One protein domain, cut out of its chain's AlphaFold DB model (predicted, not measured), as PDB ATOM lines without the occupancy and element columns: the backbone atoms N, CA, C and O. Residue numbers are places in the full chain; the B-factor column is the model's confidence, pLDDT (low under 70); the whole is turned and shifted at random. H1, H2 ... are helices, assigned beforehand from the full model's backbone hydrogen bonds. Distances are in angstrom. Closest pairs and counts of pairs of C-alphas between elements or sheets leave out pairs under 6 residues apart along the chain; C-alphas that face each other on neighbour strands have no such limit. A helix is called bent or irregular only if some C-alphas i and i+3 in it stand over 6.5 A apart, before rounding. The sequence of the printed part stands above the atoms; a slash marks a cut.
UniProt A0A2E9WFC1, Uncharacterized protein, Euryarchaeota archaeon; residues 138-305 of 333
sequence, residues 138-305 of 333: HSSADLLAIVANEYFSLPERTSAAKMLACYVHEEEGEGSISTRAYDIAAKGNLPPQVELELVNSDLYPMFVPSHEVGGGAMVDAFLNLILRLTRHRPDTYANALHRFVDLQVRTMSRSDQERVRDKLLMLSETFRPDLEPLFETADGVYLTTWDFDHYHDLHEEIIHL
ATOM      1  N   HIS A 138     -35.846  13.855  22.823       93.88
ATOM      2  CA  HIS A 138     -35.185  14.395  24.003       93.88
ATOM      3  C   HIS A 138     -33.774  14.851  23.668       93.88
ATOM      4  O   HIS A 138     -33.007  14.124  23.050       93.88
ATOM      5  N   SER A 139     -33.384  16.044  24.120       94.56
ATOM      6  CA  SER A 139     -32.011  16.495  23.898       94.56
ATOM      7  C   SER A 139     -31.031  15.673  24.743       94.56
ATOM      8  O   SER A 139     -31.262  15.428  25.931       94.56
ATOM      9  N   SER A 140     -29.884  15.298  24.171       95.31
ATOM     10  CA  SER A 140     -28.840  14.584  24.919       95.31
ATOM     11  C   SER A 140     -28.343  15.379  26.135       95.31
ATOM     12  O   SER A 140     -27.990  14.798  27.159       95.31
ATOM     13  N   ALA A 141     -28.370  16.716  26.070       95.69
ATOM     14  CA  ALA A 141     -28.025  17.585  27.192       95.69
ATOM     15  C   ALA A 141     -28.998  17.439  28.374       95.69
ATOM     16  O   ALA A 141     -28.540  17.364  29.518       95.69
ATOM     17  N   ASP A 142     -30.302  17.360  28.103       95.25
ATOM     18  CA  ASP A 142     -31.326  17.165  29.133       95.25
ATOM     19  C   ASP A 142     -31.258  15.751  29.713       95.25
ATOM     20  O   ASP A 142     -31.284  15.589  30.932       95.25
ATOM     21  N   LEU A 143     -31.069  14.731  28.868       97.19
ATOM     22  CA  LEU A 143     -30.897  13.346  29.318       97.19
ATOM     23  C   LEU A 143     -29.683  13.202  30.248       97.19
ATOM     24  O   LEU A 143     -29.804  12.646  31.340       97.19
ATOM     25  N   LEU A 144     -28.532  13.773  29.873       97.38
ATOM     26  CA  LEU A 144     -27.331  13.812  30.720       97.38
ATOM     27  C   LEU A 144     -27.605  14.513  32.062       97.38
ATOM     28  O   LEU A 144     -27.133  14.057  33.107       97.38
ATOM     29  N   ALA A 145     -28.371  15.609  32.051       96.69
ATOM     30  CA  ALA A 145     -28.743  16.329  33.265       96.69
ATOM     31  C   ALA A 145     -29.671  15.502  34.168       96.69
ATOM     32  O   ALA A 145     -29.458  15.472  35.380       96.69
ATOM     33  N   ILE A 146     -30.652  14.797  33.596       97.00
ATOM     34  CA  ILE A 146     -31.564  13.909  34.330       97.00
ATOM     35  C   ILE A 146     -30.783  12.754  34.962       97.00
ATOM     36  O   ILE A 146     -30.890  12.531  36.166       97.00
ATOM     37  N   VAL A 147     -29.941  12.061  34.188       96.81
ATOM     38  CA  VAL A 147     -29.125  10.934  34.673       96.81
ATOM     39  C   VAL A 147     -28.251  11.349  35.861       96.81
ATOM     40  O   VAL A 147     -28.194  10.637  36.870       96.81
ATOM     41  N   ALA A 148     -27.594  12.509  35.773       94.94
ATOM     42  CA  ALA A 148     -26.672  12.988  36.799       94.94
ATOM     43  C   ALA A 148     -27.360  13.514  38.071       94.94
ATOM     44  O   ALA A 148     -26.728  13.552  39.128       94.94
ATOM     45  N   ASN A 149     -28.620  13.941  37.987       93.69
ATOM     46  CA  ASN A 149     -29.284  14.677  39.054       93.69
ATOM     47  C   ASN A 149     -30.120  13.754  39.963       93.69
ATOM     48  O   ASN A 149     -31.050  13.080  39.526       93.69
ATOM     49  N   GLU A 150     -29.799  13.750  41.257       91.25
ATOM     50  CA  GLU A 150     -30.456  12.925  42.277       91.25
ATOM     51  C   GLU A 150     -31.898  13.337  42.615       91.25
ATOM     52  O   GLU A 150     -32.610  12.559  43.244       91.25
ATOM     53  N   TYR A 151     -32.349  14.518  42.178       93.50
ATOM     54  CA  TYR A 151     -33.726  14.976  42.385       93.50
ATOM     55  C   TYR A 151     -34.749  14.279  41.476       93.50
ATOM     56  O   TYR A 151     -35.944  14.341  41.766       93.50
ATOM     57  N   PHE A 152     -34.310  13.622  40.397       95.19
ATOM     58  CA  PHE A 152     -35.195  12.824  39.547       95.19
ATOM     59  C   PHE A 152     -35.398  11.423  40.116       95.19
ATOM     60  O   PHE A 152     -34.501  10.830  40.725       95.19
ATOM     61  N   SER A 153     -36.585  10.870  39.880       94.44
ATOM     62  CA  SER A 153     -36.925   9.529  40.343       94.44
ATOM     63  C   SER A 153     -36.077   8.456  39.648       94.44
ATOM     64  O   SER A 153     -35.575   8.643  38.537       94.44
ATOM     65  N   LEU A 154     -35.927   7.292  40.289       91.75
ATOM     66  CA  LEU A 154     -35.199   6.166  39.698       91.75
ATOM     67  C   LEU A 154     -35.750   5.760  38.312       91.75
ATOM     68  O   LEU A 154     -34.928   5.578  37.411       91.75
ATOM     69  N   PRO A 155     -37.080   5.660  38.086       92.31
ATOM     70  CA  PRO A 155     -37.624   5.373  36.760       92.31
ATOM     71  C   PRO A 155     -37.238   6.415  35.708       92.31
ATOM     72  O   PRO A 155     -36.781   6.040  34.635       92.31
ATOM     73  N   GLU A 156     -37.339   7.711  36.021       95.06
ATOM     74  CA  GLU A 156     -36.955   8.780  35.085       95.06
ATOM     75  C   GLU A 156     -35.474   8.706  34.719       95.06
ATOM     76  O   GLU A 156     -35.126   8.767  33.544       95.06
ATOM     77  N   ARG A 157     -34.602   8.514  35.713       95.81
ATOM     78  CA  ARG A 157     -33.155   8.395  35.488       95.81
ATOM     79  C   ARG A 157     -32.794   7.143  34.694       95.81
ATOM     80  O   ARG A 157     -31.878   7.189  33.882       95.81
ATOM     81  N   THR A 158     -33.517   6.043  34.907       93.00
ATOM     82  CA  THR A 158     -33.308   4.783  34.177       93.00
ATOM     83  C   THR A 158     -33.756   4.915  32.723       93.00
ATOM     84  O   THR A 158     -33.018   4.525  31.823       93.00
ATOM     85  N   SER A 159     -34.929   5.501  32.464       94.00
ATOM     86  CA  SER A 159     -35.387   5.756  31.091       94.00
ATOM     87  C   SER A 159     -34.484   6.757  30.367       94.00
ATOM     88  O   SER A 159     -34.136   6.531  29.212       94.00
ATOM     89  N   ALA A 160     -34.014   7.800  31.063       96.75
ATOM     90  CA  ALA A 160     -33.046   8.738  30.503       96.75
ATOM     91  C   ALA A 160     -31.731   8.052  30.111       96.75
ATOM     92  O   ALA A 160     -31.173   8.356  29.062       96.75
ATOM     93  N   ALA A 161     -31.248   7.110  30.926       95.94
ATOM     94  CA  ALA A 161     -30.037   6.352  30.633       95.94
ATOM     95  C   ALA A 161     -30.190   5.431  29.415       95.94
ATOM     96  O   ALA A 161     -29.270   5.364  28.609       95.94
ATOM     97  N   LYS A 162     -31.354   4.793  29.233       93.31
ATOM     98  CA  LYS A 162     -31.651   3.997  28.026       93.31
ATOM     99  C   LYS A 162     -31.648   4.842  26.759       93.31
ATOM    100  O   LYS A 162     -30.986   4.495  25.794       93.31
ATOM    101  N   MET A 163     -32.332   5.985  26.783       94.44
ATOM    102  CA  MET A 163     -32.324   6.916  25.649       94.44
ATOM    103  C   MET A 163     -30.924   7.469  25.380       94.44
ATOM    104  O   MET A 163     -30.528   7.650  24.233       94.44
ATOM    105  N   LEU A 164     -30.150   7.723  26.437       96.38
ATOM    106  CA  LEU A 164     -28.766   8.154  26.300       96.38
ATOM    107  C   LEU A 164     -27.889   7.056  25.685       96.38
ATOM    108  O   LEU A 164     -27.026   7.379  24.878       96.38
ATOM    109  N   ALA A 165     -28.133   5.780  26.000       94.31
ATOM    110  CA  ALA A 165     -27.452   4.653  25.366       94.31
ATOM    111  C   ALA A 165     -27.707   4.595  23.847       94.31
ATOM    112  O   ALA A 165     -26.795   4.249  23.103       94.31
ATOM    113  N   CYS A 166     -28.886   5.007  23.364       92.81
ATOM    114  CA  CYS A 166     -29.137   5.140  21.924       92.81
ATOM    115  C   CYS A 166     -28.236   6.205  21.274       92.81
ATOM    116  O   CYS A 166     -27.658   5.955  20.223       92.81
ATOM    117  N   TYR A 167     -28.043   7.359  21.923       94.38
ATOM    118  CA  TYR A 167     -27.095   8.375  21.443       94.38
ATOM    119  C   TYR A 167     -25.636   7.913  21.500       94.38
ATOM    120  O   TYR A 167     -24.847   8.249  20.623       94.38
ATOM    121  N   VAL A 168     -25.263   7.160  22.537       95.44
ATOM    122  CA  VAL A 168     -23.934   6.537  22.625       95.44
ATOM    123  C   VAL A 168     -23.715   5.602  21.440       95.44
ATOM    124  O   VAL A 168     -22.643   5.631  20.844       95.44
ATOM    125  N   HIS A 169     -24.726   4.804  21.099       93.38
ATOM    126  CA  HIS A 169     -24.662   3.881  19.974       93.38
ATOM    127  C   HIS A 169     -24.463   4.609  18.638       93.38
ATOM    128  O   HIS A 169     -23.626   4.207  17.838       93.38
ATOM    129  N   GLU A 170     -25.151   5.736  18.416       92.00
ATOM    130  CA  GLU A 170     -24.911   6.583  17.234       92.00
ATOM    131  C   GLU A 170     -23.478   7.133  17.158       92.00
ATOM    132  O   GLU A 170     -22.964   7.376  16.068       92.00
ATOM    133  N   GLU A 171     -22.844   7.368  18.308       95.31
ATOM    134  CA  GLU A 171     -21.457   7.823  18.412       95.31
ATOM    135  C   GLU A 171     -20.441   6.666  18.478       95.31
ATOM    136  O   GLU A 171     -19.256   6.929  18.695       95.31
ATOM    137  N   GLU A 172     -20.887   5.411  18.340       94.56
ATOM    138  CA  GLU A 172     -20.066   4.194  18.461       94.56
ATOM    139  C   GLU A 172     -19.239   4.156  19.767       94.56
ATOM    140  O   GLU A 172     -18.150   3.592  19.828       94.56
ATOM    141  N   GLY A 173     -19.729   4.806  20.828       92.44
ATOM    142  CA  GLY A 173     -19.034   4.913  22.115       92.44
ATOM    143  C   GLY A 173     -17.851   5.895  22.163       92.44
ATOM    144  O   GLY A 173     -17.272   6.082  23.235       92.44
ATOM    145  N   GLU A 174     -17.501   6.575  21.067       93.44
ATOM    146  CA  GLU A 174     -16.281   7.404  20.979       93.44
ATOM    147  C   GLU A 174     -16.536   8.922  20.984       93.44
ATOM    148  O   GLU A 174     -15.606   9.729  21.084       93.44
ATOM    149  N   GLY A 175     -17.794   9.346  20.878       95.25
ATOM    150  CA  GLY A 175     -18.139  10.754  20.720       95.25
ATOM    151  C   GLY A 175     -18.251  11.573  22.014       95.25
ATOM    152  O   GLY A 175     -17.875  11.179  23.127       95.25
ATOM    153  N   SER A 176     -18.756  12.799  21.853       97.19
ATOM    154  CA  SER A 176     -18.834  13.781  22.939       97.19
ATOM    155  C   SER A 176     -19.925  13.449  23.957       97.19
ATOM    156  O   SER A 176     -19.760  13.724  25.150       97.19
ATOM    157  N   ILE A 177     -21.033  12.859  23.504       96.81
ATOM    158  CA  ILE A 177     -22.119  12.396  24.366       96.81
ATOM    159  C   ILE A 177     -21.626  11.183  25.153       96.81
ATOM    160  O   ILE A 177     -21.780  11.156  26.373       96.81
ATOM    161  N   SER A 178     -20.940  10.263  24.480       97.12
ATOM    162  CA  SER A 178     -20.338   9.053  25.035       97.12
ATOM    163  C   SER A 178     -19.333   9.372  26.134       97.12
ATOM    164  O   SER A 178     -19.475   8.900  27.262       97.12
ATOM    165  N   THR A 179     -18.405  10.295  25.868       97.12
ATOM    166  CA  THR A 179     -17.437  10.776  26.865       97.12
ATOM    167  C   THR A 179     -18.141  11.347  28.100       97.12
ATOM    168  O   THR A 179     -17.802  11.011  29.233       97.12
ATOM    169  N   ARG A 180     -19.168  12.186  27.908       97.56
ATOM    170  CA  ARG A 180     -19.904  12.802  29.025       97.56
ATOM    171  C   ARG A 180     -20.732  11.784  29.808       97.56
ATOM    172  O   ARG A 180     -20.808  11.888  31.032       97.56
ATOM    173  N   ALA A 181     -21.355  10.826  29.125       97.06
ATOM    174  CA  ALA A 181     -22.112   9.742  29.738       97.06
ATOM    175  C   ALA A 181     -21.189   8.853  30.585       97.06
ATOM    176  O   ALA A 181     -21.487   8.598  31.756       97.06
ATOM    177  N   TYR A 182     -20.026   8.487  30.038       96.75
ATOM    178  CA  TYR A 182     -18.982   7.776  30.763       96.75
ATOM    179  C   TYR A 182     -18.491   8.574  31.972       96.75
ATOM    180  O   TYR A 182     -18.477   8.033  33.068       96.75
ATOM    181  N   ASP A 183     -18.175   9.865  31.841       96.00
ATOM    182  CA  ASP A 183     -17.712  10.691  32.966       96.00
ATOM    183  C   ASP A 183     -18.738  10.777  34.107       96.00
ATOM    184  O   ASP A 183     -18.380  10.829  35.290       96.00
ATOM    185  N   ILE A 184     -20.033  10.820  33.775       94.88
ATOM    186  CA  ILE A 184     -21.112  10.793  34.768       94.88
ATOM    187  C   ILE A 184     -21.152   9.435  35.463       94.88
ATOM    188  O   ILE A 184     -21.200   9.390  36.697       94.88
ATOM    189  N   ALA A 185     -21.102   8.349  34.692       93.50
ATOM    190  CA  ALA A 185     -21.084   7.002  35.228       93.50
ATOM    191  C   ALA A 185     -19.833   6.774  36.077       93.50
ATOM    192  O   ALA A 185     -19.962   6.508  37.263       93.50
ATOM    193  N   ALA A 186     -18.630   6.967  35.544       90.56
ATOM    194  CA  ALA A 186     -17.330   6.694  36.154       90.56
ATOM    195  C   ALA A 186     -17.139   7.293  37.557       90.56
ATOM    196  O   ALA A 186     -16.476   6.664  38.382       90.56
ATOM    197  N   LYS A 187     -17.791   8.423  37.879       88.69
ATOM    198  CA  LYS A 187     -17.833   8.996  39.243       88.69
ATOM    199  C   LYS A 187     -18.335   8.022  40.309       88.69
ATOM    200  O   LYS A 187     -18.041   8.217  41.483       88.69
ATOM    201  N   GLY A 188     -19.120   7.014  39.924       81.00
ATOM    202  CA  GLY A 188     -19.635   6.010  40.844       81.00
ATOM    203  C   GLY A 188     -20.681   6.564  41.788       81.00
ATOM    204  O   GLY A 188     -20.788   6.093  42.905       81.00
ATOM    205  N   ASN A 189     -21.480   7.546  41.379       86.88
ATOM    206  CA  ASN A 189     -22.558   8.092  42.218       86.88
ATOM    207  C   ASN A 189     -23.956   7.750  41.683       86.88
ATOM    208  O   ASN A 189     -24.959   8.155  42.265       86.88
ATOM    209  N   LEU A 190     -24.036   6.999  40.583       91.25
ATOM    210  CA  LEU A 190     -25.309   6.600  39.998       91.25
ATOM    211  C   LEU A 190     -25.949   5.443  40.781       91.25
ATOM    212  O   LEU A 190     -25.235   4.586  41.323       91.25
ATOM    213  N   PRO A 191     -27.291   5.382  40.834       90.44
ATOM    214  CA  PRO A 191     -27.989   4.155  41.185       90.44
ATOM    215  C   PRO A 191     -27.511   3.022  40.266       90.44
ATOM    216  O   PRO A 191     -27.381   3.256  39.061       90.44
ATOM    217  N   PRO A 192     -27.265   1.806  40.780       89.00
ATOM    218  CA  PRO A 192     -26.724   0.723  39.966       89.00
ATOM    219  C   PRO A 192     -27.562   0.380  38.735       89.00
ATOM    220  O   PRO A 192     -27.020  -0.018  37.718       89.00
ATOM    221  N   GLN A 193     -28.872   0.594  38.809       87.75
ATOM    222  CA  GLN A 193     -29.808   0.434  37.701       87.75
ATOM    223  C   GLN A 193     -29.489   1.367  36.540       87.75
ATOM    224  O   GLN A 193     -29.448   0.952  35.394       87.75
ATOM    225  N   VAL A 194     -29.256   2.635  36.867       92.50
ATOM    226  CA  VAL A 194     -28.969   3.693  35.903       92.50
ATOM    227  C   VAL A 194     -27.580   3.483  35.313       92.50
ATOM    228  O   VAL A 194     -27.382   3.643  34.115       92.50
ATOM    229  N   GLU A 195     -26.624   3.081  36.153       93.38
ATOM    230  CA  GLU A 195     -25.278   2.742  35.705       93.38
ATOM    231  C   GLU A 195     -25.270   1.514  34.788       93.38
ATOM    232  O   GLU A 195     -24.589   1.537  33.770       93.38
ATOM    233  N   LEU A 196     -26.057   0.480  35.104       91.62
ATOM    234  CA  LEU A 196     -26.148  -0.740  34.305       91.62
ATOM    235  C   LEU A 196     -26.637  -0.463  32.881       91.62
ATOM    236  O   LEU A 196     -26.082  -1.037  31.954       91.62
ATOM    237  N   GLU A 197     -27.618   0.426  32.688       92.19
ATOM    238  CA  GLU A 197     -28.088   0.788  31.338       92.19
ATOM    239  C   GLU A 197     -26.974   1.448  30.503       92.19
ATOM    240  O   GLU A 197     -26.851   1.172  29.314       92.19
ATOM    241  N   LEU A 198     -26.119   2.275  31.120       94.00
ATOM    242  CA  LEU A 198     -24.978   2.894  30.431       94.00
ATOM    243  C   LEU A 198     -23.837   1.902  30.196       94.00
ATOM    244  O   LEU A 198     -23.190   1.934  29.156       94.00
ATOM    245  N   VAL A 199     -23.576   1.022  31.157       92.50
ATOM    246  CA  VAL A 199     -22.546  -0.017  31.045       92.50
ATOM    247  C   VAL A 199     -22.928  -1.061  29.998       92.50
ATOM    248  O   VAL A 199     -22.051  -1.570  29.317       92.50
ATOM    249  N   ASN A 200     -24.217  -1.365  29.838       89.62
ATOM    250  CA  ASN A 200     -24.735  -2.300  28.838       89.62
ATOM    251  C   ASN A 200     -24.949  -1.645  27.455       89.62
ATOM    252  O   ASN A 200     -25.838  -2.042  26.706       89.62
ATOM    253  N   SER A 201     -24.154  -0.622  27.138       91.62
ATOM    254  CA  SER A 201     -24.132   0.078  25.850       91.62
ATOM    255  C   SER A 201     -22.721   0.038  25.257       91.62
ATOM    256  O   SER A 201     -21.816  -0.551  25.854       91.62
ATOM    257  N   ASP A 202     -22.491   0.736  24.145       93.25
ATOM    258  CA  ASP A 202     -21.166   0.834  23.515       93.25
ATOM    259  C   ASP A 202     -20.122   1.573  24.377       93.25
ATOM    260  O   ASP A 202     -18.952   1.648  24.018       93.25
ATOM    261  N   LEU A 203     -20.493   2.052  25.575       94.56
ATOM    262  CA  LEU A 203     -19.524   2.482  26.589       94.56
ATOM    263  C   LEU A 203     -18.808   1.323  27.293       94.56
ATOM    264  O   LEU A 203     -17.819   1.575  27.983       94.56
ATOM    265  N   TYR A 204     -19.287   0.078  27.189       93.19
ATOM    266  CA  TYR A 204     -18.714  -1.065  27.909       93.19
ATOM    267  C   TYR A 204     -17.177  -1.168  27.801       93.19
ATOM    268  O   TYR A 204     -16.526  -1.302  28.847       93.19
ATOM    269  N   PRO A 205     -16.554  -1.007  26.612       91.69
ATOM    270  CA  PRO A 205     -15.098  -1.039  26.479       91.69
ATOM    271  C   PRO A 205     -14.384   0.034  27.312       91.69
ATOM    272  O   PRO A 205     -13.265  -0.183  27.764       91.69
ATOM    273  N   MET A 206     -15.019   1.173  27.601       92.31
ATOM    274  CA  MET A 206     -14.430   2.198  28.471       92.31
ATOM    275  C   MET A 206     -14.360   1.748  29.937       92.31
ATOM    276  O   MET A 206     -13.451   2.150  30.664       92.31
ATOM    277  N   PHE A 207     -15.295   0.903  30.382       91.38
ATOM    278  CA  PHE A 207     -15.288   0.327  31.730       91.38
ATOM    279  C   PHE A 207     -14.365  -0.889  31.843       91.38
ATOM    280  O   PHE A 207     -13.781  -1.118  32.905       91.38
ATOM    281  N   VAL A 208     -14.211  -1.652  30.754       91.12
ATOM    282  CA  VAL A 208     -13.344  -2.837  30.675       91.12
ATOM    283  C   VAL A 208     -12.431  -2.744  29.432       91.12
ATOM    284  O   VAL A 208     -12.643  -3.450  28.449       91.12
ATOM    285  N   PRO A 209     -11.361  -1.920  29.464       80.31
ATOM    286  CA  PRO A 209     -10.554  -1.593  28.272       80.31
ATOM    287  C   PRO A 209      -9.784  -2.754  27.642       80.31
ATOM    288  O   PRO A 209      -9.260  -2.633  26.542       80.31
ATOM    289  N   SER A 210      -9.653  -3.872  28.352       79.75
ATOM    290  CA  SER A 210      -8.922  -5.053  27.884       79.75
ATOM    291  C   SER A 210      -9.847  -6.185  27.445       79.75
ATOM    292  O   SER A 210      -9.391  -7.319  27.338       79.75
ATOM    293  N   HIS A 211     -11.131  -5.897  27.209       77.62
ATOM    294  CA  HIS A 211     -12.120  -6.913  26.857       77.62
ATOM    295  C   HIS A 211     -11.728  -7.721  25.608       77.62
ATOM    296  O   HIS A 211     -11.751  -8.946  25.644       77.62
ATOM    297  N   GLU A 212     -11.247  -7.058  24.553       72.19
ATOM    298  CA  GLU A 212     -10.829  -7.718  23.302       72.19
ATOM    299  C   GLU A 212      -9.551  -8.561  23.433       72.19
ATOM    300  O   GLU A 212      -9.316  -9.479  22.650       72.19
ATOM    301  N   VAL A 213      -8.701  -8.240  24.410       74.56
ATOM    302  CA  VAL A 213      -7.396  -8.895  24.606       74.56
ATOM    303  C   VAL A 213      -7.501 -10.061  25.595       74.56
ATOM    304  O   VAL A 213      -6.666 -10.967  25.582       74.56
ATOM    305  N   GLY A 214      -8.531 -10.053  26.444       80.56
ATOM    306  CA  GLY A 214      -8.734 -11.037  27.500       80.56
ATOM    307  C   GLY A 214      -7.686 -10.971  28.617       80.56
ATOM    308  O   GLY A 214      -6.868 -10.049  28.717       80.56
ATOM    309  N   GLY A 215      -7.711 -11.973  29.492       89.44
ATOM    310  CA  GLY A 215      -6.719 -12.167  30.546       89.44
ATOM    311  C   GLY A 215      -7.106 -11.655  31.938       89.44
ATOM    312  O   GLY A 215      -8.141 -11.034  32.167       89.44
ATOM    313  N   GLY A 216      -6.227 -11.911  32.914       88.81
ATOM    314  CA  GLY A 216      -6.522 -11.695  34.336       88.81
ATOM    315  C   GLY A 216      -6.896 -10.255  34.707       88.81
ATOM    316  O   GLY A 216      -7.812 -10.062  35.500       88.81
ATOM    317  N   ALA A 217      -6.247  -9.255  34.101       89.25
ATOM    318  CA  ALA A 217      -6.554  -7.844  34.353       89.25
ATOM    319  C   ALA A 217      -7.946  -7.440  33.830       89.25
ATOM    320  O   ALA A 217      -8.635  -6.656  34.479       89.25
ATOM    321  N   MET A 218      -8.367  -8.002  32.692       93.00
ATOM    322  CA  MET A 218      -9.714  -7.829  32.145       93.00
ATOM    323  C   MET A 218     -10.754  -8.431  33.097       93.00
ATOM    324  O   MET A 218     -11.690  -7.741  33.493       93.00
ATOM    325  N   VAL A 219     -10.523  -9.667  33.552       94.19
ATOM    326  CA  VAL A 219     -11.395 -10.347  34.524       94.19
ATOM    327  C   VAL A 219     -11.506  -9.549  35.826       94.19
ATOM    328  O   VAL A 219     -12.599  -9.386  36.362       94.19
ATOM    329  N   ASP A 220     -10.396  -9.011  36.335       93.38
ATOM    330  CA  ASP A 220     -10.408  -8.172  37.537       93.38
ATOM    331  C   ASP A 220     -11.200  -6.873  37.331       93.38
ATOM    332  O   ASP A 220     -11.972  -6.478  38.206       93.38
ATOM    333  N   ALA A 221     -11.054  -6.216  36.178       93.19
ATOM    334  CA  ALA A 221     -11.837  -5.029  35.840       93.19
ATOM    335  C   ALA A 221     -13.341  -5.345  35.757       93.19
ATOM    336  O   ALA A 221     -14.149  -4.633  36.356       93.19
ATOM    337  N   PHE A 222     -13.706  -6.451  35.105       95.19
ATOM    338  CA  PHE A 222     -15.087  -6.918  35.015       95.19
ATOM    339  C   PHE A 222     -15.689  -7.220  36.395       95.19
ATOM    340  O   PHE A 222     -16.776  -6.748  36.721       95.19
ATOM    341  N   LEU A 223     -14.971  -7.933  37.262       94.19
ATOM    342  CA  LEU A 223     -15.456  -8.247  38.610       94.19
ATOM    343  C   LEU A 223     -15.577  -7.005  39.496       94.19
ATOM    344  O   LEU A 223     -16.531  -6.885  40.265       94.19
ATOM    345  N   ASN A 224     -14.658  -6.047  39.370       92.69
ATOM    346  CA  ASN A 224     -14.781  -4.761  40.057       92.69
ATOM    347  C   ASN A 224     -16.036  -3.999  39.608       92.69
ATOM    348  O   ASN A 224     -16.714  -3.388  40.438       92.69
ATOM    349  N   LEU A 225     -16.379  -4.075  38.321       93.06
ATOM    350  CA  LEU A 225     -17.610  -3.507  37.782       93.06
ATOM    351  C   LEU A 225     -18.854  -4.213  38.345       93.06
ATOM    352  O   LEU A 225     -19.761  -3.538  38.823       93.06
ATOM    353  N   ILE A 226     -18.869  -5.549  38.416       92.12
ATOM    354  CA  ILE A 226     -19.951  -6.328  39.058       92.12
ATOM    355  C   ILE A 226     -20.137  -5.910  40.523       92.12
ATOM    356  O   ILE A 226     -21.251  -5.640  40.982       92.12
ATOM    357  N   LEU A 227     -19.044  -5.819  41.284       90.62
ATOM    358  CA  LEU A 227     -19.086  -5.418  42.694       90.62
ATOM    359  C   LEU A 227     -19.648  -4.006  42.866       90.62
ATOM    360  O   LEU A 227     -20.405  -3.740  43.803       90.62
ATOM    361  N   ARG A 228     -19.311  -3.110  41.940       89.44
ATOM    362  CA  ARG A 228     -19.816  -1.743  41.900       89.44
ATOM    363  C   ARG A 228     -21.306  -1.686  41.549       89.44
ATOM    364  O   ARG A 228     -22.054  -1.006  42.249       89.44
ATOM    365  N   LEU A 229     -21.752  -2.457  40.560       89.56
ATOM    366  CA  LEU A 229     -23.161  -2.575  40.159       89.56
ATOM    367  C   LEU A 229     -24.031  -3.308  41.201       89.56
ATOM    368  O   LEU A 229     -25.255  -3.256  41.152       89.56
ATOM    369  N   THR A 230     -23.424  -3.945  42.204       86.75
ATOM    370  CA  THR A 230     -24.141  -4.642  43.289       86.75
ATOM    371  C   THR A 230     -23.978  -3.982  44.659       86.75
ATOM    372  O   THR A 230     -24.527  -4.463  45.649       86.75
ATOM    373  N   ARG A 231     -23.273  -2.846  44.752       81.69
ATOM    374  CA  ARG A 231     -22.887  -2.189  46.019       81.69
ATOM    375  C   ARG A 231     -24.037  -1.830  46.972       81.69
ATOM    376  O   ARG A 231     -23.800  -1.627  48.159       81.69
ATOM    377  N   HIS A 232     -25.264  -1.733  46.462       71.62
ATOM    378  CA  HIS A 232     -26.456  -1.386  47.241       71.62
ATOM    379  C   HIS A 232     -27.442  -2.545  47.408       71.62
ATOM    380  O   HIS A 232     -28.567  -2.292  47.820       71.62
ATOM    381  N   ARG A 233     -27.020  -3.789  47.121       66.31
ATOM    382  CA  ARG A 233     -27.832  -5.010  47.273       66.31
ATOM    383  C   ARG A 233     -29.241  -4.835  46.703       66.31
ATOM    384  O   ARG A 233     -30.211  -4.806  47.454       66.31
ATOM    385  N   PRO A 234     -29.370  -4.601  45.392       57.66
ATOM    386  CA  PRO A 234     -30.680  -4.381  44.823       57.66
ATOM    387  C   PRO A 234     -31.481  -5.690  44.891       57.66
ATOM    388  O   PRO A 234     -31.348  -6.529  44.007       57.66
ATOM    389  N   ASP A 235     -32.340  -5.839  45.908       54.44
ATOM    390  CA  ASP A 235     -33.219  -7.002  46.160       54.44
ATOM    391  C   ASP A 235     -34.147  -7.360  44.967       54.44
ATOM    392  O   ASP A 235     -34.921  -8.309  45.025       54.44
ATOM    393  N   THR A 236     -34.112  -6.583  43.877       51.00
ATOM    394  CA  THR A 236     -35.042  -6.635  42.736       51.00
ATOM    395  C   THR A 236     -34.386  -6.540  41.346       51.00
ATOM    396  O   THR A 236     -35.101  -6.383  40.361       51.00
ATOM    397  N   TYR A 237     -33.056  -6.655  41.206       55.97
ATOM    398  CA  TYR A 237     -32.370  -6.474  39.903       55.97
ATOM    399  C   TYR A 237     -31.712  -7.729  39.319       55.97
ATOM    400  O   TYR A 237     -30.713  -7.638  38.607       55.97
ATOM    401  N   ALA A 238     -32.322  -8.894  39.547       62.41
ATOM    402  CA  ALA A 238     -31.851 -10.168  39.011       62.41
ATOM    403  C   ALA A 238     -31.761 -10.148  37.466       62.41
ATOM    404  O   ALA A 238     -30.688 -10.269  36.893       62.41
ATOM    405  N   ASN A 239     -32.838  -9.863  36.735       73.38
ATOM    406  CA  ASN A 239     -32.841 -10.207  35.301       73.38
ATOM    407  C   ASN A 239     -31.944  -9.341  34.398       73.38
ATOM    408  O   ASN A 239     -31.438  -9.828  33.390       73.38
ATOM    409  N   ALA A 240     -31.780  -8.044  34.679       79.12
ATOM    410  CA  ALA A 240     -30.931  -7.181  33.848       79.12
ATOM    411  C   ALA A 240     -29.444  -7.445  34.112       79.12
ATOM    412  O   ALA A 240     -28.662  -7.554  33.172       79.12
ATOM    413  N   LEU A 241     -29.073  -7.610  35.385       86.81
ATOM    414  CA  LEU A 241     -27.696  -7.890  35.764       86.81
ATOM    415  C   LEU A 241     -27.275  -9.297  35.333       86.81
ATOM    416  O   LEU A 241     -26.188  -9.450  34.795       86.81
ATOM    417  N   HIS A 242     -28.145 -10.300  35.481       87.00
ATOM    418  CA  HIS A 242     -27.887 -11.647  34.966       87.00
ATOM    419  C   HIS A 242     -27.697 -11.642  33.447       87.00
ATOM    420  O   HIS A 242     -26.737 -12.228  32.965       87.00
ATOM    421  N   ARG A 243     -28.546 -10.930  32.688       86.00
ATOM    422  CA  ARG A 243     -28.362 -10.780  31.233       86.00
ATOM    423  C   ARG A 243     -27.048 -10.099  30.874       86.00
ATOM    424  O   ARG A 243     -26.406 -10.507  29.917       86.00
ATOM    425  N   PHE A 244     -26.644  -9.091  31.641       89.75
ATOM    426  CA  PHE A 244     -25.346  -8.454  31.461       89.75
ATOM    427  C   PHE A 244     -24.194  -9.438  31.710       89.75
ATOM    428  O   PHE A 244     -23.300  -9.537  30.877       89.75
ATOM    429  N   VAL A 245     -24.227 -10.206  32.807       91.44
ATOM    430  CA  VAL A 245     -23.207 -11.235  33.076       91.44
ATOM    431  C   VAL A 245     -23.185 -12.282  31.972       91.44
ATOM    432  O   VAL A 245     -22.122 -12.558  31.433       91.44
ATOM    433  N   ASP A 246     -24.343 -12.823  31.607       90.19
ATOM    434  CA  ASP A 246     -24.481 -13.827  30.555       90.19
ATOM    435  C   ASP A 246     -23.882 -13.337  29.228       90.19
ATOM    436  O   ASP A 246     -22.993 -13.984  28.676       90.19
ATOM    437  N   LEU A 247     -24.290 -12.152  28.766       89.50
ATOM    438  CA  LEU A 247     -23.824 -11.578  27.506       89.50
ATOM    439  C   LEU A 247     -22.312 -11.330  27.511       89.50
ATOM    440  O   LEU A 247     -21.632 -11.706  26.558       89.50
ATOM    441  N   GLN A 248     -21.782 -10.706  28.566       92.56
ATOM    442  CA  GLN A 248     -20.367 -10.335  28.608       92.56
ATOM    443  C   GLN A 248     -19.455 -11.531  28.883       92.56
ATOM    444  O   GLN A 248     -18.359 -11.592  28.352       92.56
ATOM    445  N   VAL A 249     -19.875 -12.516  29.678       92.38
ATOM    446  CA  VAL A 249     -19.050 -13.709  29.923       92.38
ATOM    447  C   VAL A 249     -19.006 -14.596  28.677       92.38
ATOM    448  O   VAL A 249     -17.945 -15.127  28.353       92.38
ATOM    449  N   ARG A 250     -20.103 -14.703  27.911       90.38
ATOM    450  CA  ARG A 250     -20.137 -15.482  26.655       90.38
ATOM    451  C   ARG A 250     -19.129 -15.008  25.612       90.38
ATOM    452  O   ARG A 250     -18.663 -15.815  24.817       90.38
ATOM    453  N   THR A 251     -18.798 -13.720  25.597       88.88
ATOM    454  CA  THR A 251     -17.835 -13.148  24.644       88.88
ATOM    455  C   THR A 251     -16.379 -13.307  25.093       88.88
ATOM    456  O   THR A 251     -15.467 -13.071  24.301       88.88
ATOM    457  N   MET A 252     -16.134 -13.738  26.336       90.62
ATOM    458  CA  MET A 252     -14.791 -13.971  26.866       90.62
ATOM    459  C   MET A 252     -14.218 -15.321  26.426       90.62
ATOM    460  O   MET A 252     -14.945 -16.278  26.161       90.62
ATOM    461  N   SER A 253     -12.883 -15.430  26.439       90.44
ATOM    462  CA  SER A 253     -12.210 -16.721  26.267       90.44
ATOM    463  C   SER A 253     -12.633 -17.702  27.359       90.44
ATOM    464  O   SER A 253     -12.834 -17.306  28.506       90.44
ATOM    465  N   ARG A 254     -12.663 -19.002  27.056       88.94
ATOM    466  CA  ARG A 254     -12.996 -20.041  28.042       88.94
ATOM    467  C   ARG A 254     -12.149 -19.957  29.318       88.94
ATOM    468  O   ARG A 254     -12.657 -20.146  30.419       88.94
ATOM    469  N   SER A 255     -10.865 -19.621  29.179       91.62
ATOM    470  CA  SER A 255      -9.970 -19.446  30.332       91.62
ATOM    471  C   SER A 255     -10.337 -18.241  31.208       91.62
ATOM    472  O   SER A 255     -10.075 -18.247  32.408       91.62
ATOM    473  N   ASP A 256     -10.939 -17.204  30.627       93.81
ATOM    474  CA  ASP A 256     -11.409 -16.032  31.360       93.81
ATOM    475  C   ASP A 256     -12.810 -16.253  31.935       93.81
ATOM    476  O   ASP A 256     -13.046 -15.853  33.072       93.81
ATOM    477  N   GLN A 257     -13.686 -16.977  31.229       94.69
ATOM    478  CA  GLN A 257     -14.970 -17.453  31.761       94.69
ATOM    479  C   GLN A 257     -14.763 -18.262  33.049       94.69
ATOM    480  O   GLN A 257     -15.379 -17.971  34.075       94.69
ATOM    481  N   GLU A 258     -13.826 -19.216  33.026       94.88
ATOM    482  CA  GLU A 258     -13.454 -20.020  34.195       94.88
ATOM    483  C   GLU A 258     -12.989 -19.144  35.366       94.88
ATOM    484  O   GLU A 258     -13.439 -19.301  36.500       94.88
ATOM    485  N   ARG A 259     -12.129 -18.155  35.091       95.88
ATOM    486  CA  ARG A 259     -11.639 -17.224  36.118       95.88
ATOM    487  C   ARG A 259     -12.748 -16.351  36.694       95.88
ATOM    488  O   ARG A 259     -12.699 -16.052  37.886       95.88
ATOM    489  N   VAL A 260     -13.697 -15.900  35.871       96.25
ATOM    490  CA  VAL A 260     -14.866 -15.140  36.334       96.25
ATOM    491  C   VAL A 260     -15.707 -16.013  37.261       96.25
ATOM    492  O   VAL A 260     -15.974 -15.586  38.385       96.25
ATOM    493  N   ARG A 261     -16.047 -17.240  36.837       96.00
ATOM    494  CA  ARG A 261     -16.785 -18.223  37.645       96.00
ATOM    495  C   ARG A 261     -16.111 -18.446  38.997       96.00
ATOM    496  O   ARG A 261     -16.734 -18.226  40.033       96.00
ATOM    497  N   ASP A 262     -14.835 -18.823  38.997       96.31
ATOM    498  CA  ASP A 262     -14.107 -19.189  40.217       96.31
ATOM    499  C   ASP A 262     -13.991 -18.018  41.196       96.31
ATOM    500  O   ASP A 262     -14.117 -18.181  42.413       96.31
ATOM    501  N   LYS A 263     -13.768 -16.804  40.679       96.38
ATOM    502  CA  LYS A 263     -13.694 -15.607  41.521       96.38
ATOM    503  C   LYS A 263     -15.061 -15.197  42.062       96.38
ATOM    504  O   LYS A 263     -15.119 -14.768  43.212       96.38
ATOM    505  N   LEU A 264     -16.139 -15.324  41.284       94.75
ATOM    506  CA  LEU A 264     -17.499 -15.082  41.776       94.75
ATOM    507  C   LEU A 264     -17.885 -16.093  42.856       94.75
ATOM    508  O   LEU A 264     -18.392 -15.672  43.894       94.75
ATOM    509  N   LEU A 265     -17.561 -17.377  42.667       95.75
ATOM    510  CA  LEU A 265     -17.763 -18.416  43.677       95.75
ATOM    511  C   LEU A 265     -17.040 -18.049  44.977       95.75
ATOM    512  O   LEU A 265     -17.674 -17.903  46.018       95.75
ATOM    513  N   MET A 266     -15.735 -17.769  44.900       96.19
ATOM    514  CA  MET A 266     -14.939 -17.380  46.068       96.19
ATOM    515  C   MET A 266     -15.503 -16.137  46.773       96.19
ATOM    516  O   MET A 266     -15.601 -16.108  48.005       96.19
ATOM    517  N   LEU A 267     -15.900 -15.108  46.014       93.00
ATOM    518  CA  LEU A 267     -16.516 -13.905  46.574       93.00
ATOM    519  C   LEU A 267     -17.841 -14.227  47.272       93.00
ATOM    520  O   LEU A 267     -18.076 -13.695  48.360       93.00
ATOM    521  N   SER A 268     -18.666 -15.094  46.679       91.62
ATOM    522  CA  SER A 268     -19.959 -15.498  47.233       91.62
ATOM    523  C   SER A 268     -19.820 -16.275  48.542       91.62
ATOM    524  O   SER A 268     -20.478 -15.935  49.525       91.62
ATOM    525  N   GLU A 269     -18.869 -17.203  48.622       93.00
ATOM    526  CA  GLU A 269     -18.628 -18.007  49.822       93.00
ATOM    527  C   GLU A 269     -17.992 -17.200  50.964       93.00
ATOM    528  O   GLU A 269     -18.241 -17.472  52.140       93.00
ATOM    529  N   THR A 270     -17.163 -16.201  50.636       90.00
ATOM    530  CA  THR A 270     -16.305 -15.546  51.638       90.00
ATOM    531  C   THR A 270     -16.840 -14.198  52.125       90.00
ATOM    532  O   THR A 270     -16.750 -13.892  53.315       90.00
ATOM    533  N   PHE A 271     -17.359 -13.352  51.224       86.12
ATOM    534  CA  PHE A 271     -17.617 -11.933  51.527       86.12
ATOM    535  C   PHE A 271     -18.989 -11.418  51.083       86.12
ATOM    536  O   PHE A 271     -19.506 -10.469  51.680       86.12
ATOM    537  N   ARG A 272     -19.555 -11.976  50.013       86.81
ATOM    538  CA  ARG A 272     -20.717 -11.435  49.297       86.81
ATOM    539  C   ARG A 272     -21.659 -12.556  48.840       86.81
ATOM    540  O   ARG A 272     -21.806 -12.749  47.635       86.81
ATOM    541  N   PRO A 273     -22.318 -13.276  49.768       87.69
ATOM    542  CA  PRO A 273     -23.234 -14.374  49.429       87.69
ATOM    543  C   PRO A 273     -24.387 -13.937  48.519       87.69
ATOM    544  O   PRO A 273     -24.930 -14.736  47.772       87.69
ATOM    545  N   ASP A 274     -24.704 -12.642  48.488       84.69
ATOM    546  CA  ASP A 274     -25.643 -12.045  47.539       84.69
ATOM    547  C   ASP A 274     -25.214 -12.139  46.057       84.69
ATOM    548  O   ASP A 274     -26.010 -11.818  45.179       84.69
ATOM    549  N   LEU A 275     -23.982 -12.570  45.761       88.81
ATOM    550  CA  LEU A 275     -23.484 -12.798  44.399       88.81
ATOM    551  C   LEU A 275     -23.662 -14.241  43.907       88.81
ATOM    552  O   LEU A 275     -23.373 -14.491  42.739       88.81
ATOM    553  N   GLU A 276     -24.133 -15.169  44.745       89.62
ATOM    554  CA  GLU A 276     -24.353 -16.576  44.368       89.62
ATOM    555  C   GLU A 276     -25.184 -16.729  43.072       89.62
ATOM    556  O   GLU A 276     -24.719 -17.420  42.167       89.62
ATOM    557  N   PRO A 277     -26.291 -15.984  42.852       89.38
ATOM    558  CA  PRO A 277     -27.037 -16.072  41.589       89.38
ATOM    559  C   PRO A 277     -26.234 -15.636  40.344       89.38
ATOM    560  O   PRO A 277     -26.453 -16.124  39.231       89.38
ATOM    561  N   LEU A 278     -25.289 -14.702  40.501       89.94
ATOM    562  CA  LEU A 278     -24.415 -14.273  39.400       89.94
ATOM    563  C   LEU A 278     -23.309 -15.293  39.135       89.94
ATOM    564  O   LEU A 278     -22.911 -15.460  37.982       89.94
ATOM    565  N   PHE A 279     -22.836 -15.981  40.178       92.75
ATOM    566  CA  PHE A 279     -21.981 -17.153  40.022       92.75
ATOM    567  C   PHE A 279     -22.705 -18.238  39.215       92.75
ATOM    568  O   PHE A 279     -22.152 -18.671  38.211       92.75
ATOM    569  N   GLU A 280     -23.941 -18.602  39.573       91.56
ATOM    570  CA  GLU A 280     -24.727 -19.615  38.845       91.56
ATOM    571  C   GLU A 280     -24.889 -19.254  37.361       91.56
ATOM    572  O   GLU A 280     -24.795 -20.107  36.481       91.56
ATOM    573  N   THR A 281     -25.068 -17.964  37.066       90.94
ATOM    574  CA  THR A 281     -25.141 -17.468  35.682       90.94
ATOM    575  C   THR A 281     -23.817 -17.655  34.944       90.94
ATOM    576  O   THR A 281     -23.803 -18.164  33.825       90.94
ATOM    577  N   ALA A 282     -22.698 -17.265  35.559       91.94
ATOM    578  CA  ALA A 282     -21.374 -17.428  34.962       91.94
ATOM    579  C   ALA A 282     -20.986 -18.909  34.795       91.94
ATOM    580  O   ALA A 282     -20.378 -19.271  33.789       91.94
ATOM    581  N   ASP A 283     -21.360 -19.765  35.750       93.94
ATOM    582  CA  ASP A 283     -21.152 -21.211  35.680       93.94
ATOM    583  C   ASP A 283     -21.970 -21.838  34.546       93.94
ATOM    584  O   ASP A 283     -21.425 -22.577  33.730       93.94
ATOM    585  N   GLY A 284     -23.242 -21.453  34.398       89.38
ATOM    586  CA  GLY A 284     -24.080 -21.890  33.279       89.38
ATOM    587  C   GLY A 284     -23.490 -21.530  31.908       89.38
ATOM    588  O   GLY A 284     -23.473 -22.364  30.999       89.38
ATOM    589  N   VAL A 285     -22.941 -20.320  31.753       89.19
ATOM    590  CA  VAL A 285     -22.234 -19.918  30.521       89.19
ATOM    591  C   VAL A 285     -20.989 -20.774  30.281       89.19
ATOM    592  O   VAL A 285     -20.762 -21.239  29.162       89.19
ATOM    593  N   TYR A 286     -20.188 -21.014  31.321       89.94
ATOM    594  CA  TYR A 286     -18.986 -21.839  31.208       89.94
ATOM    595  C   TYR A 286     -19.321 -23.284  30.809       89.94
ATOM    596  O   TYR A 286     -18.684 -23.832  29.910       89.94
ATOM    597  N   LEU A 287     -20.332 -23.890  31.438       86.44
ATOM    598  CA  LEU A 287     -20.754 -25.265  31.162       86.44
ATOM    599  C   LEU A 287     -21.315 -25.419  29.748       86.44
ATOM    600  O   LEU A 287     -20.911 -26.325  29.031       86.44
ATOM    601  N   THR A 288     -22.177 -24.499  29.307       82.38
ATOM    602  CA  THR A 288     -22.728 -24.533  27.940       82.38
ATOM    603  C   THR A 288     -21.650 -24.367  26.868       82.38
ATOM    604  O   THR A 288     -21.690 -25.049  25.845       82.38
ATOM    605  N   THR A 289     -20.657 -23.507  27.112       75.38
ATOM    606  CA  THR A 289     -19.500 -23.351  26.216       75.38
ATOM    607  C   THR A 289     -18.629 -24.610  26.227       75.38
ATOM    608  O   THR A 289     -18.197 -25.069  25.174       75.38
ATOM    609  N   TRP A 290     -18.410 -25.214  27.402       66.62
ATOM    610  CA  TRP A 290     -17.659 -26.464  27.530       66.62
ATOM    611  C   TRP A 290     -18.316 -27.628  26.794       66.62
ATOM    612  O   TRP A 290     -17.621 -28.352  26.083       66.62
ATOM    613  N   ASP A 291     -19.629 -27.791  26.947       68.19
ATOM    614  CA  ASP A 291     -20.391 -28.823  26.256       68.19
ATOM    615  C   ASP A 291     -20.282 -28.627  24.741       68.19
ATOM    616  O   ASP A 291     -19.970 -29.575  24.023       68.19
ATOM    617  N   PHE A 292     -20.458 -27.395  24.247       61.50
ATOM    618  CA  PHE A 292     -20.307 -27.089  22.825       61.50
ATOM    619  C   PHE A 292     -18.908 -27.439  22.300       61.50
ATOM    620  O   PHE A 292     -18.810 -28.169  21.316       61.50
ATOM    621  N   ASP A 293     -17.844 -26.977  22.965       61.66
ATOM    622  CA  ASP A 293     -16.459 -27.286  22.585       61.66
ATOM    623  C   ASP A 293     -16.204 -28.800  22.611       61.66
ATOM    624  O   ASP A 293     -15.639 -29.354  21.674       61.66
ATOM    625  N   HIS A 294     -16.669 -29.501  23.652       60.22
ATOM    626  CA  HIS A 294     -16.480 -30.943  23.796       60.22
ATOM    627  C   HIS A 294     -17.196 -31.735  22.695       60.22
ATOM    628  O   HIS A 294     -16.612 -32.653  22.116       60.22
ATOM    629  N   TYR A 295     -18.444 -31.378  22.373       57.53
ATOM    630  CA  TYR A 295     -19.179 -31.999  21.272       57.53
ATOM    631  C   TYR A 295     -18.599 -31.623  19.904       57.53
ATOM    632  O   TYR A 295     -18.627 -32.452  18.995       57.53
ATOM    633  N   HIS A 296     -18.053 -30.414  19.748       59.00
ATOM    634  CA  HIS A 296     -17.386 -29.983  18.523       59.00
ATOM    635  C   HIS A 296     -16.073 -30.741  18.291       59.00
ATOM    636  O   HIS A 296     -15.898 -31.309  17.215       59.00
ATOM    637  N   ASP A 297     -15.215 -30.845  19.307       56.69
ATOM    638  CA  ASP A 297     -13.956 -31.597  19.258       56.69
ATOM    639  C   ASP A 297     -14.212 -33.085  18.974       56.69
ATOM    640  O   ASP A 297     -13.573 -33.682  18.106       56.69
ATOM    641  N   LEU A 298     -15.218 -33.679  19.630       54.56
ATOM    642  CA  LEU A 298     -15.649 -35.053  19.355       54.56
ATOM    643  C   LEU A 298     -16.110 -35.212  17.895       54.56
ATOM    644  O   LEU A 298     -15.834 -36.223  17.247       54.56
ATOM    645  N   HIS A 299     -16.807 -34.213  17.353       52.53
ATOM    646  CA  HIS A 299     -17.283 -34.226  15.974       52.53
ATOM    647  C   HIS A 299     -16.136 -34.047  14.962       52.53
ATOM    648  O   HIS A 299     -16.115 -34.752  13.949       52.53
ATOM    649  N   GLU A 300     -15.147 -33.189  15.233       49.81
ATOM    650  CA  GLU A 300     -13.935 -33.058  14.413       49.81
ATOM    651  C   GLU A 300     -13.092 -34.346  14.425       49.81
ATOM    652  O   GLU A 300     -12.665 -34.812  13.361       49.81
ATOM    653  N   GLU A 301     -12.930 -34.994  15.585       54.00
ATOM    654  CA  GLU A 301     -12.265 -36.301  15.695       54.00
ATOM    655  C   GLU A 301     -12.982 -37.376  14.856       54.00
ATOM    656  O   GLU A 301     -12.342 -38.131  14.116       54.00
ATOM    657  N   ILE A 302     -14.320 -37.402  14.873       52.03
ATOM    658  CA  ILE A 302     -15.129 -38.332  14.065       52.03
ATOM    659  C   ILE A 302     -15.012 -38.039  12.558       52.03
ATOM    660  O   ILE A 302     -14.952 -38.970  11.741       52.03
ATOM    661  N   ILE A 303     -14.957 -36.766  12.154       48.22
ATOM    662  CA  ILE A 303     -14.844 -36.365  10.743       48.22
ATOM    663  C   ILE A 303     -13.467 -36.738  10.171       48.22
ATOM    664  O   ILE A 303     -13.398 -37.206   9.027       48.22
ATOM    665  N   HIS A 304     -12.395 -36.617  10.958       50.53
ATOM    666  CA  HIS A 304     -11.027 -36.931  10.531       50.53
ATOM    667  C   HIS A 304     -10.655 -38.421  10.579       50.53
ATOM    668  O   HIS A 304      -9.632 -38.814  10.007       50.53
ATOM    669  N   LEU A 305     -11.501 -39.278  11.155       45.50
ATOM    670  CA  LEU A 305     -11.341 -40.725  11.044       45.50
ATOM    671  C   LEU A 305     -11.684 -41.213   9.621       45.50
ATOM    672  O   LEU A 305     -12.769 -40.912   9.101       45.50
TER     673      LEU A 305
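AT A GLANCE: This is residues 138 to 305 of the 333 residues of an uncharacterized protein of Euryarchaeota archaeon (UniProt A0A2E9WFC1). Two groups of helices sit end to end in one elongated body, H1 to H4 at one end and H6 to H9 at the other, and a free arm sticks out from it, residues 294 to 305, of which 294 to 304 belong to the long helix H9. H4 meets H6 where the groups join, and little H5 packs on H6 there. The printed part has 168 residues with nine named helices, H1 to H9 in order, and no named strand; the class is all helix, with the packing part aligned and part crossed. It is compact, with a radius of gyration of the C-alphas of 18.0 A and spans of 64 by 37 by 25 A.

IN THESE COORDINATES: H1 is residues 140 to 148, beginning at C-alpha 140 (-28.840, 14.584, 24.919). H2 is residues 154 to 170, 24.7 A long, H3 176 to 186, H4 192 to 199 and H5 204 to 207. H6 is residues 216 to 229, 19.8 A long, beginning at C-alpha 216 (-6.522, -11.695, 34.336). H7 is residues 238 to 250, 17.8 A, and H8 254 to 270, 24.2 A. H9, residues 273 to 304, measures 46.6 A and ends at C-alpha 304 (-11.027, -36.931, 10.531); it is irregular, with C-alphas 274 and 277 lying 7.3 A apart.

HOW THE PARTS SIT: H1 and H2 form a hairpin at a steep tilt of 42 degrees, closest at the C-alphas of Val 147 and Arg 157, 4.8 A. H2 touches H4 at a shallow tilt of 6 degrees, the same way, closest at Thr 158 and Val 194, C-alphas 4.8 A apart. H3 touches H1 at a shallow tilt of 2 degrees, the same way, closest at the C-alphas of Ala 148 and Ile 184, 6.3 A. H6 touches H4 with residues 228 to 229 alone, the C-alphas of Pro 192 and Leu 229 being closest at 4.9 A. H5 and H6 only just touch, with 3 pairs of C-alphas within 8 A, closest at Phe 207 and Leu 225, 7.5 A. H6 touches H8 at a steep tilt of 46 degrees, closest at the C-alphas of Val 219 and Val 260, 6.2 A. H8 and H9 form a hairpin at a shallow tilt of 27 degrees, closest at the C-alphas of Leu 264 and Phe 279, 5.2 A. H7 touches H9, whose residues 278 to 289 alone take part, closest at the C-alphas of His 242 and Leu 278, 6.2 A. H1 and H9 are apart. In H1, H2, H3, H6, H7 and H8 every O i to N i+4 pair is within hydrogen-bond range; in H4 3 of 4 are, in H9 26 of 28, and H5 is too short for such a pair.

THE WHOLE: The C-alphas of Tyr 151 and Leu 305, the two farthest apart, are 67.7 A apart. The printed part has no cut and no long link. Without residues 294 to 305 the body spans 46 by 31 by 24 A. The mean pLDDT of the printed part is 86.7; residues 233 to 238 and 290 to 305 are under 70.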